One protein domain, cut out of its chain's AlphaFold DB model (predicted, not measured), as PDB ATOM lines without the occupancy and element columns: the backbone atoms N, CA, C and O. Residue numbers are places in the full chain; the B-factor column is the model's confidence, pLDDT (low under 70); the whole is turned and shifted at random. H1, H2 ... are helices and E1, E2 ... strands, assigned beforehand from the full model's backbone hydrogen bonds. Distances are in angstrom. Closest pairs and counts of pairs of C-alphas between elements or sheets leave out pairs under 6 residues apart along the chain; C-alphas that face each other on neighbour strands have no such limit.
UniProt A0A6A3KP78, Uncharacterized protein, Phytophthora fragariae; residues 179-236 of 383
ATOM      1  N   ALA A 179     -11.051  27.222 -45.697       90.69
ATOM      2  CA  ALA A 179     -11.479  28.224 -46.667       90.69
ATOM      3  C   ALA A 179     -12.448  29.254 -46.075       90.69
ATOM      4  O   ALA A 179     -13.144  28.990 -45.097       90.69
ATOM      5  N   MET A 180     -12.502  30.430 -46.693       90.69
ATOM      6  CA  MET A 180     -13.361  31.549 -46.296       90.69
ATOM      7  C   MET A 180     -13.729  32.401 -47.516       90.69
ATOM      8  O   MET A 180     -13.016  32.382 -48.519       90.69
ATOM      9  N   SER A 181     -14.817  33.167 -47.449       90.81
ATOM     10  CA  SER A 181     -15.136  34.170 -48.476       90.81
ATOM     11  C   SER A 181     -14.138  35.324 -48.482       90.81
ATOM     12  O   SER A 181     -13.426  35.568 -47.506       90.81
ATOM     13  N   THR A 182     -14.147  36.105 -49.562       88.19
ATOM     14  CA  THR A 182     -13.415  37.378 -49.628       88.19
ATOM     15  C   THR A 182     -13.780  38.322 -48.481       88.19
ATOM     16  O   THR A 182     -12.882  38.876 -47.863       88.19
ATOM     17  N   ALA A 183     -15.063  38.444 -48.119       88.19
ATOM     18  CA  ALA A 183     -15.486  39.324 -47.025       88.19
ATOM     19  C   ALA A 183     -14.959  38.865 -45.651       88.19
ATOM     20  O   ALA A 183     -14.496  39.684 -44.862       88.19
ATOM     21  N   GLN A 184     -14.989  37.556 -45.377       90.81
ATOM     22  CA  GLN A 184     -14.417  36.983 -44.151       90.81
ATOM     23  C   GLN A 184     -12.891  37.159 -44.118       90.81
ATOM     24  O   GLN A 184     -12.337  37.523 -43.085       90.81
ATOM     25  N   TYR A 185     -12.214  36.954 -45.252       91.06
ATOM     26  CA  TYR A 185     -10.778  37.206 -45.371       91.06
ATOM     27  C   TYR A 185     -10.428  38.666 -45.088       91.06
ATOM     28  O   TYR A 185      -9.543  38.921 -44.277       91.06
ATOM     29  N   ASP A 186     -11.129  39.613 -45.715       90.19
ATOM     30  CA  ASP A 186     -10.887  41.046 -45.535       90.19
ATOM     31  C   ASP A 186     -11.146  41.471 -44.083       90.19
ATOM     32  O   ASP A 186     -10.378  42.259 -43.529       90.19
ATOM     33  N   PHE A 187     -12.170  40.895 -43.439       91.12
ATOM     34  CA  PHE A 187     -12.420  41.072 -42.009       91.12
ATOM     35  C   PHE A 187     -11.211  40.635 -41.169       91.12
ATOM     36  O   PHE A 187     -10.691  41.437 -40.400       91.12
ATOM     37  N   PHE A 188     -10.710  39.406 -41.343       91.88
ATOM     38  CA  PHE A 188      -9.570  38.910 -40.559       91.88
ATOM     39  C   PHE A 188      -8.250  39.610 -40.886       91.88
ATOM     40  O   PHE A 188      -7.427  39.808 -39.997       91.88
ATOM     41  N   ALA A 189      -8.036  39.984 -42.148       90.12
ATOM     42  CA  ALA A 189      -6.850  40.713 -42.583       90.12
ATOM     43  C   ALA A 189      -6.813  42.153 -42.041       90.12
ATOM     44  O   ALA A 189      -5.736  42.742 -41.965       90.12
ATOM     45  N   GLY A 190      -7.971  42.715 -41.676       92.12
ATOM     46  CA  GLY A 190      -8.087  44.030 -41.045       92.12
ATOM     47  C   GLY A 190      -7.796  44.045 -39.542       92.12
ATOM     48  O   GLY A 190      -7.616  45.126 -38.988       92.12
ATOM     49  N   LEU A 191      -7.739  42.883 -38.886       95.00
ATOM     50  CA  LEU A 191      -7.457  42.780 -37.454       95.00
ATOM     51  C   LEU A 191      -5.967  43.014 -37.175       95.00
ATOM     52  O   LEU A 191      -5.104  42.415 -37.821       95.00
ATOM     53  N   SER A 192      -5.657  43.831 -36.166       95.12
ATOM     54  CA  SER A 192      -4.272  44.077 -35.741       95.12
ATOM     55  C   SER A 192      -3.636  42.859 -35.066       95.12
ATOM     56  O   SER A 192      -2.430  42.643 -35.182       95.12
ATOM     57  N   ASP A 193      -4.432  42.058 -34.356       94.19
ATOM     58  CA  ASP A 193      -3.977  40.840 -33.681       94.19
ATOM     59  C   ASP A 193      -4.990  39.720 -33.881       94.19
ATOM     60  O   ASP A 193      -5.976  39.599 -33.160       94.19
ATOM     61  N   PHE A 194      -4.734  38.885 -34.877       94.88
ATOM     62  CA  PHE A 194      -5.536  37.704 -35.146       94.88
ATOM     63  C   PHE A 194      -4.715  36.449 -34.870       94.88
ATOM     64  O   PHE A 194      -3.573  36.359 -35.324       94.88
ATOM     65  N   GLN A 195      -5.301  35.472 -34.170       95.25
ATOM     66  CA  GLN A 195      -4.706  34.151 -33.928       95.25
ATOM     67  C   GLN A 195      -5.756  33.053 -34.105       95.25
ATOM     68  O   GLN A 195      -6.759  33.031 -33.394       95.25
ATOM     69  N   ALA A 196      -5.531  32.127 -35.037       94.00
ATOM     70  CA  ALA A 196      -6.466  31.039 -35.324       94.00
ATOM     71  C   ALA A 196      -5.733  29.768 -35.766       94.00
ATOM     72  O   ALA A 196      -4.576  29.813 -36.181       94.00
ATOM     73  N   GLY A 197      -6.415  28.626 -35.675       91.12
ATOM     74  CA  GLY A 197      -5.951  27.383 -36.290       91.12
ATOM     75  C   GLY A 197      -6.267  27.369 -37.787       91.12
ATOM     76  O   GLY A 197      -7.401  27.646 -38.175       91.12
ATOM     77  N   PHE A 198      -5.286  27.024 -38.622       91.00
ATOM     78  CA  PHE A 198      -5.449  26.884 -40.072       91.00
ATOM     79  C   PHE A 198      -4.991  25.510 -40.538       91.00
ATOM     80  O   PHE A 198      -3.971  25.015 -40.064       91.00
ATOM     81  N   ALA A 199      -5.690  24.965 -41.534       89.44
ATOM     82  CA  ALA A 199      -5.397  23.648 -42.101       89.44
ATOM     83  C   ALA A 199      -4.131  23.621 -42.983       89.44
ATOM     84  O   ALA A 199      -3.710  22.555 -43.420       89.44
ATOM     85  N   ASP A 200      -3.543  24.792 -43.259       92.12
ATOM     86  CA  ASP A 200      -2.314  24.972 -44.042       92.12
ATOM     87  C   ASP A 200      -2.354  24.295 -45.421       92.12
ATOM     88  O   ASP A 200      -1.589  23.382 -45.741       92.12
ATOM     89  N   VAL A 201      -3.297  24.729 -46.253       90.94
ATOM     90  CA  VAL A 201      -3.519  24.123 -47.569       90.94
ATOM     91  C   VAL A 201      -2.455  24.568 -48.578       90.94
ATOM     92  O   VAL A 201      -2.061  25.730 -48.632       90.94
ATOM     93  N   SER A 202      -2.008  23.643 -49.430       91.19
ATOM     94  CA  SER A 202      -1.000  23.909 -50.471       91.19
ATOM     95  C   SER A 202      -1.593  24.330 -51.818       91.19
ATOM     96  O   SER A 202      -0.888  24.870 -52.669       91.19
ATOM     97  N   SER A 203      -2.883  24.068 -52.041       92.00
ATOM     98  CA  SER A 203      -3.609  24.437 -53.257       92.00
ATOM     99  C   SER A 203      -5.111  24.516 -52.988       92.00
ATOM    100  O   SER A 203      -5.613  23.880 -52.062       92.00
ATOM    101  N   CYS A 204      -5.819  25.287 -53.812       88.62
ATOM    102  CA  CYS A 204      -7.264  25.474 -53.724       88.62
ATOM    103  C   CYS A 204      -7.937  24.910 -54.970       88.62
ATOM    104  O   CYS A 204      -7.546  25.232 -56.090       88.62
ATOM    105  N   THR A 205      -8.958  24.076 -54.783       85.06
ATOM    106  CA  THR A 205      -9.805  23.582 -55.880       85.06
ATOM    107  C   THR A 205     -10.734  24.670 -56.412       85.06
ATOM    108  O   THR A 205     -11.121  24.652 -57.577       85.06
ATOM    109  N   THR A 206     -11.110  25.620 -55.558       83.88
ATOM    110  CA  THR A 206     -11.962  26.765 -55.878       83.88
ATOM    111  C   THR A 206     -11.440  27.986 -55.126       83.88
ATOM    112  O   THR A 206     -11.033  27.870 -53.971       83.88
ATOM    113  N   GLY A 207     -11.436  29.145 -55.786       88.00
ATOM    114  CA  GLY A 207     -10.876  30.379 -55.239       88.00
ATOM    115  C   GLY A 207      -9.352  30.480 -55.363       88.00
ATOM    116  O   GLY A 207      -8.714  29.757 -56.129       88.00
ATOM    117  N   SER A 208      -8.773  31.408 -54.606       91.69
ATOM    118  CA  SER A 208      -7.345  31.738 -54.625       91.69
ATOM    119  C   SER A 208      -6.651  31.312 -53.333       91.69
ATOM    120  O   SER A 208      -7.194  31.502 -52.245       91.69
ATOM    121  N   LEU A 209      -5.428  30.788 -53.438       93.00
ATOM    122  CA  LEU A 209      -4.586  30.525 -52.270       93.00
ATOM    123  C   LEU A 209      -4.063  31.850 -51.700       93.00
ATOM    124  O   LEU A 209      -3.397  32.615 -52.401       93.00
ATOM    125  N   VAL A 210      -4.349  32.103 -50.429       93.38
ATOM    126  CA  VAL A 210      -3.864  33.256 -49.660       93.38
ATOM    127  C   VAL A 210      -3.141  32.773 -48.408       93.38
ATOM    128  O   VAL A 210      -3.295  31.623 -48.000       93.38
ATOM    129  N   TYR A 211      -2.347  33.647 -47.790       90.75
ATOM    130  CA  TYR A 211      -1.620  33.324 -46.565       90.75
ATOM    131  C   TYR A 211      -2.081  34.210 -45.410       90.75
ATOM    132  O   TYR A 211      -2.056  35.436 -45.518       90.75
ATOM    133  N   LEU A 212      -2.465  33.584 -44.297       88.25
ATOM    134  CA  LEU A 212      -2.758  34.237 -43.018       88.25
ATOM    135  C   LEU A 212      -1.899  33.583 -41.940       88.25
ATOM    136  O   LEU A 212      -1.791  32.363 -41.898       88.25
ATOM    137  N   GLN A 213      -1.235  34.387 -41.105       88.12
ATOM    138  CA  GLN A 213      -0.312  33.889 -40.067       88.12
ATOM    139  C   GLN A 213       0.745  32.895 -40.613       88.12
ATOM    140  O   GLN A 213       1.160  31.962 -39.931       88.12
ATOM    141  N   GLY A 214       1.176  33.075 -41.869       89.00
ATOM    142  CA  GLY A 214       2.137  32.189 -42.539       89.00
ATOM    143  C   GLY A 214       1.581  30.828 -42.985       89.00
ATOM    144  O   GLY A 214       2.358  29.989 -43.433       89.00
ATOM    145  N   LYS A 215       0.266  30.612 -42.885       91.38
ATOM    146  CA  LYS A 215      -0.440  29.381 -43.260       91.38
ATOM    147  C   LYS A 215      -1.276  29.582 -44.516       91.38
ATOM    148  O   LYS A 215      -1.893  30.636 -44.677       91.38
ATOM    149  N   GLY A 216      -1.279  28.590 -45.404       90.94
ATOM    150  CA  GLY A 216      -2.082  28.617 -46.627       90.94
ATOM    151  C   GLY A 216      -3.570  28.414 -46.336       90.94
ATOM    152  O   GLY A 216      -3.938  27.501 -45.596       90.94
ATOM    153  N   VAL A 217      -4.429  29.256 -46.914       93.06
ATOM    154  CA  VAL A 217      -5.897  29.210 -46.777       93.06
ATOM    155  C   VAL A 217      -6.547  29.535 -48.121       93.06
ATOM    156  O   VAL A 217      -6.034  30.358 -48.881       93.06
ATOM    157  N   CYS A 218      -7.688  28.921 -48.431       92.88
ATOM    158  CA  CYS A 218      -8.428  29.236 -49.651       92.88
ATOM    159  C   CYS A 218      -9.383  30.416 -49.456       92.88
ATOM    160  O   CYS A 218     -10.303  30.360 -48.644       92.88
ATOM    161  N   ARG A 219      -9.203  31.473 -50.250       92.75
ATOM    162  CA  ARG A 219     -10.158  32.578 -50.361       92.75
ATOM    163  C   ARG A 219     -11.102  32.317 -51.526       92.75
ATOM    164  O   ARG A 219     -10.678  32.310 -52.680       92.75
ATOM    165  N   LEU A 220     -12.370  32.096 -51.213       89.81
ATOM    166  CA  LEU A 220     -13.428  31.798 -52.166       89.81
ATOM    167  C   LEU A 220     -13.999  33.101 -52.736       89.81
ATOM    168  O   LEU A 220     -14.445  33.967 -51.983       89.81
ATOM    169  N   ASP A 221     -14.042  33.207 -54.065       78.81
ATOM    170  CA  ASP A 221     -14.613  34.352 -54.791       78.81
ATOM    171  C   ASP A 221     -16.153  34.269 -54.851       78.81
ATOM    172  O   ASP A 221     -16.771  34.383 -55.910       78.81
ATOM    173  N   ILE A 222     -16.782  34.004 -53.706       70.88
ATOM    174  CA  ILE A 222     -18.237  33.906 -53.556       70.88
ATOM    175  C   ILE A 222     -18.766  35.295 -53.184       70.88
ATOM    176  O   ILE A 222     -18.187  35.990 -52.345       70.88
ATOM    177  N   ALA A 223     -19.849  35.730 -53.836       58.44
ATOM    178  CA  ALA A 223     -20.489  37.006 -53.533       58.44
ATOM    179  C   ALA A 223     -20.989  37.015 -52.080       58.44
ATOM    180  O   ALA A 223     -21.598  36.050 -51.636       58.44
ATOM    181  N   ALA A 224     -20.821  38.135 -51.368       53.03
ATOM    182  CA  ALA A 224     -21.218  38.295 -49.961       53.03
ATOM    183  C   ALA A 224     -22.712  38.015 -49.654       53.03
ATOM    184  O   ALA A 224     -23.102  38.008 -48.492       53.03
ATOM    185  N   ALA A 225     -23.550  37.818 -50.681       49.22
ATOM    186  CA  ALA A 225     -24.971  37.492 -50.567       49.22
ATOM    187  C   ALA A 225     -25.271  35.978 -50.500       49.22
ATOM    188  O   ALA A 225     -26.383  35.609 -50.129       49.22
ATOM    189  N   GLU A 226     -24.318  35.109 -50.849       54.97
ATOM    190  CA  GLU A 226     -24.428  33.657 -50.673       54.97
ATOM    191  C   GLU A 226     -23.547  33.265 -49.493       54.97
ATOM    192  O   GLU A 226     -22.356  33.090 -49.690       54.97
ATOM    193  N   ASP A 227     -24.111  33.207 -48.284       59.75
ATOM    194  CA  ASP A 227     -23.421  32.943 -47.011       59.75
ATOM    195  C   ASP A 227     -22.597  31.640 -47.049       59.75
ATOM    196  O   ASP A 227     -23.155  30.558 -46.822       59.75
ATOM    197  N   PRO A 228     -21.281  31.666 -47.348       57.34
ATOM    198  CA  PRO A 228     -20.486  30.469 -47.245       57.34
ATOM    199  C   PRO A 228     -19.925  30.483 -45.826       57.34
ATOM    200  O   PRO A 228     -18.984  31.219 -45.501       57.34
ATOM    201  N   ALA A 229     -20.543  29.681 -44.961       67.19
ATOM    202  CA  ALA A 229     -19.973  29.347 -43.667       67.19
ATOM    203  C   ALA A 229     -18.472  29.051 -43.837       67.19
ATOM    204  O   ALA A 229     -18.073  28.416 -44.820       67.19
ATOM    205  N   ILE A 230     -17.641  29.543 -42.911       83.94
ATOM    206  CA  ILE A 230     -16.202  29.259 -42.924       83.94
ATOM    207  C   ILE A 230     -16.014  27.751 -43.079       83.94
ATOM    208  O   ILE A 230     -16.541  26.963 -42.293       83.94
ATOM    209  N   VAL A 231     -15.283  27.350 -44.118       84.75
ATOM    210  CA  VAL A 231     -15.042  25.938 -44.389       84.75
ATOM    211  C   VAL A 231     -13.948  25.484 -43.447       84.75
ATOM    212  O   VAL A 231     -12.808  25.956 -43.505       84.75
ATOM    213  N   MET A 232     -14.321  24.561 -42.577       88.75
ATOM    214  CA  MET A 232     -13.460  24.022 -41.542       88.75
ATOM    215  C   MET A 232     -13.003  22.617 -41.913       88.75
ATOM    216  O   MET A 232     -13.713  21.864 -42.584       88.75
ATOM    217  N   ARG A 233     -11.816  22.257 -41.445       83.69
ATOM    218  CA  ARG A 233     -11.377  20.875 -41.324       83.69
ATOM    219  C   ARG A 233     -11.461  20.507 -39.848       83.69
ATOM    220  O   ARG A 233     -10.979  21.257 -39.002       83.69
ATOM    221  N   ASP A 234     -12.104  19.384 -39.559       72.88
ATOM    222  CA  ASP A 234     -12.174  18.867 -38.197       72.88
ATOM    223  C   ASP A 234     -10.765  18.536 -37.697       72.88
ATOM    224  O   ASP A 234      -9.995  17.844 -38.378       72.88
ATOM    225  N   HIS A 235     -10.448  19.002 -36.495       62.69
ATOM    226  CA  HIS A 235      -9.263  18.578 -35.771       62.69
ATOM    227  C   HIS A 235      -9.557  17.210 -35.124       62.69
ATOM    228  O   HIS A 235      -9.667  17.085 -33.905       62.69
ATOM    229  N   GLY A 236      -9.741  16.169 -35.952       52.22
ATOM    230  CA  GLY A 236     -10.277  14.894 -35.455       52.22
ATOM    231  C   GLY A 236     -10.351  13.689 -36.401       52.22
ATOM    232  O   GLY A 236     -10.351  12.563 -35.907       52.22
TER     233      GLY A 236
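What this domain is: This is residues 179 to 236 of the 383 residues of an uncharacterized protein of Phytophthora fragariae (UniProt A0A6A3KP78). A small three-strand mixed sheet, order E1, E4, E3, has one short helix, H1, over one face; the short strand E2 comes near H1 but is apart from the sheet, E5 comes near the edge strand E1 but is apart from H1, and a long stretch with no named element, residues 196 to 207, joins E2 to E3. The 58 printed residues run E1, H1, E2, E3, E4, E5, of mixed class. The whole is compact, radius of gyration of the C-alphas 11.1 A, spanning 27 by 27 by 20 A.

How they stand to each other: Start at E1, residues 179 to 181, parallel to E4, residues 215 to 220; N 180 and O 218 are 2.9 A apart, within hydrogen-bond range. H1, residues 182 to 189, is on the sheet, height 7.6 A, over E1; every O i to N i+4 pair is within range. E2, residues 193 to 195, pairs with no named strand. E3, residues 208 to 212, forms an antiparallel hairpin with E4; N 210 and O 217 are 2.9 A apart. E5, residues 231 to 234, pairs with no named strand; its closest C-alpha pair with E1, Val 231 and Ala 179, is 4.8 A.

Where its parts are: Find C-alpha 179 at (-11.479, 28.224, -46.667), where E1 begins. H1 spans 10.2 A, E3 12.7 A, E4 15.9 A. E5 ends at (-12.174, 18.867, -38.197).

The domain as a whole: The printed part has no cut. Link E2 to E3 is long. Residues 223 to 229 and 235 to 236 have pLDDT under 70.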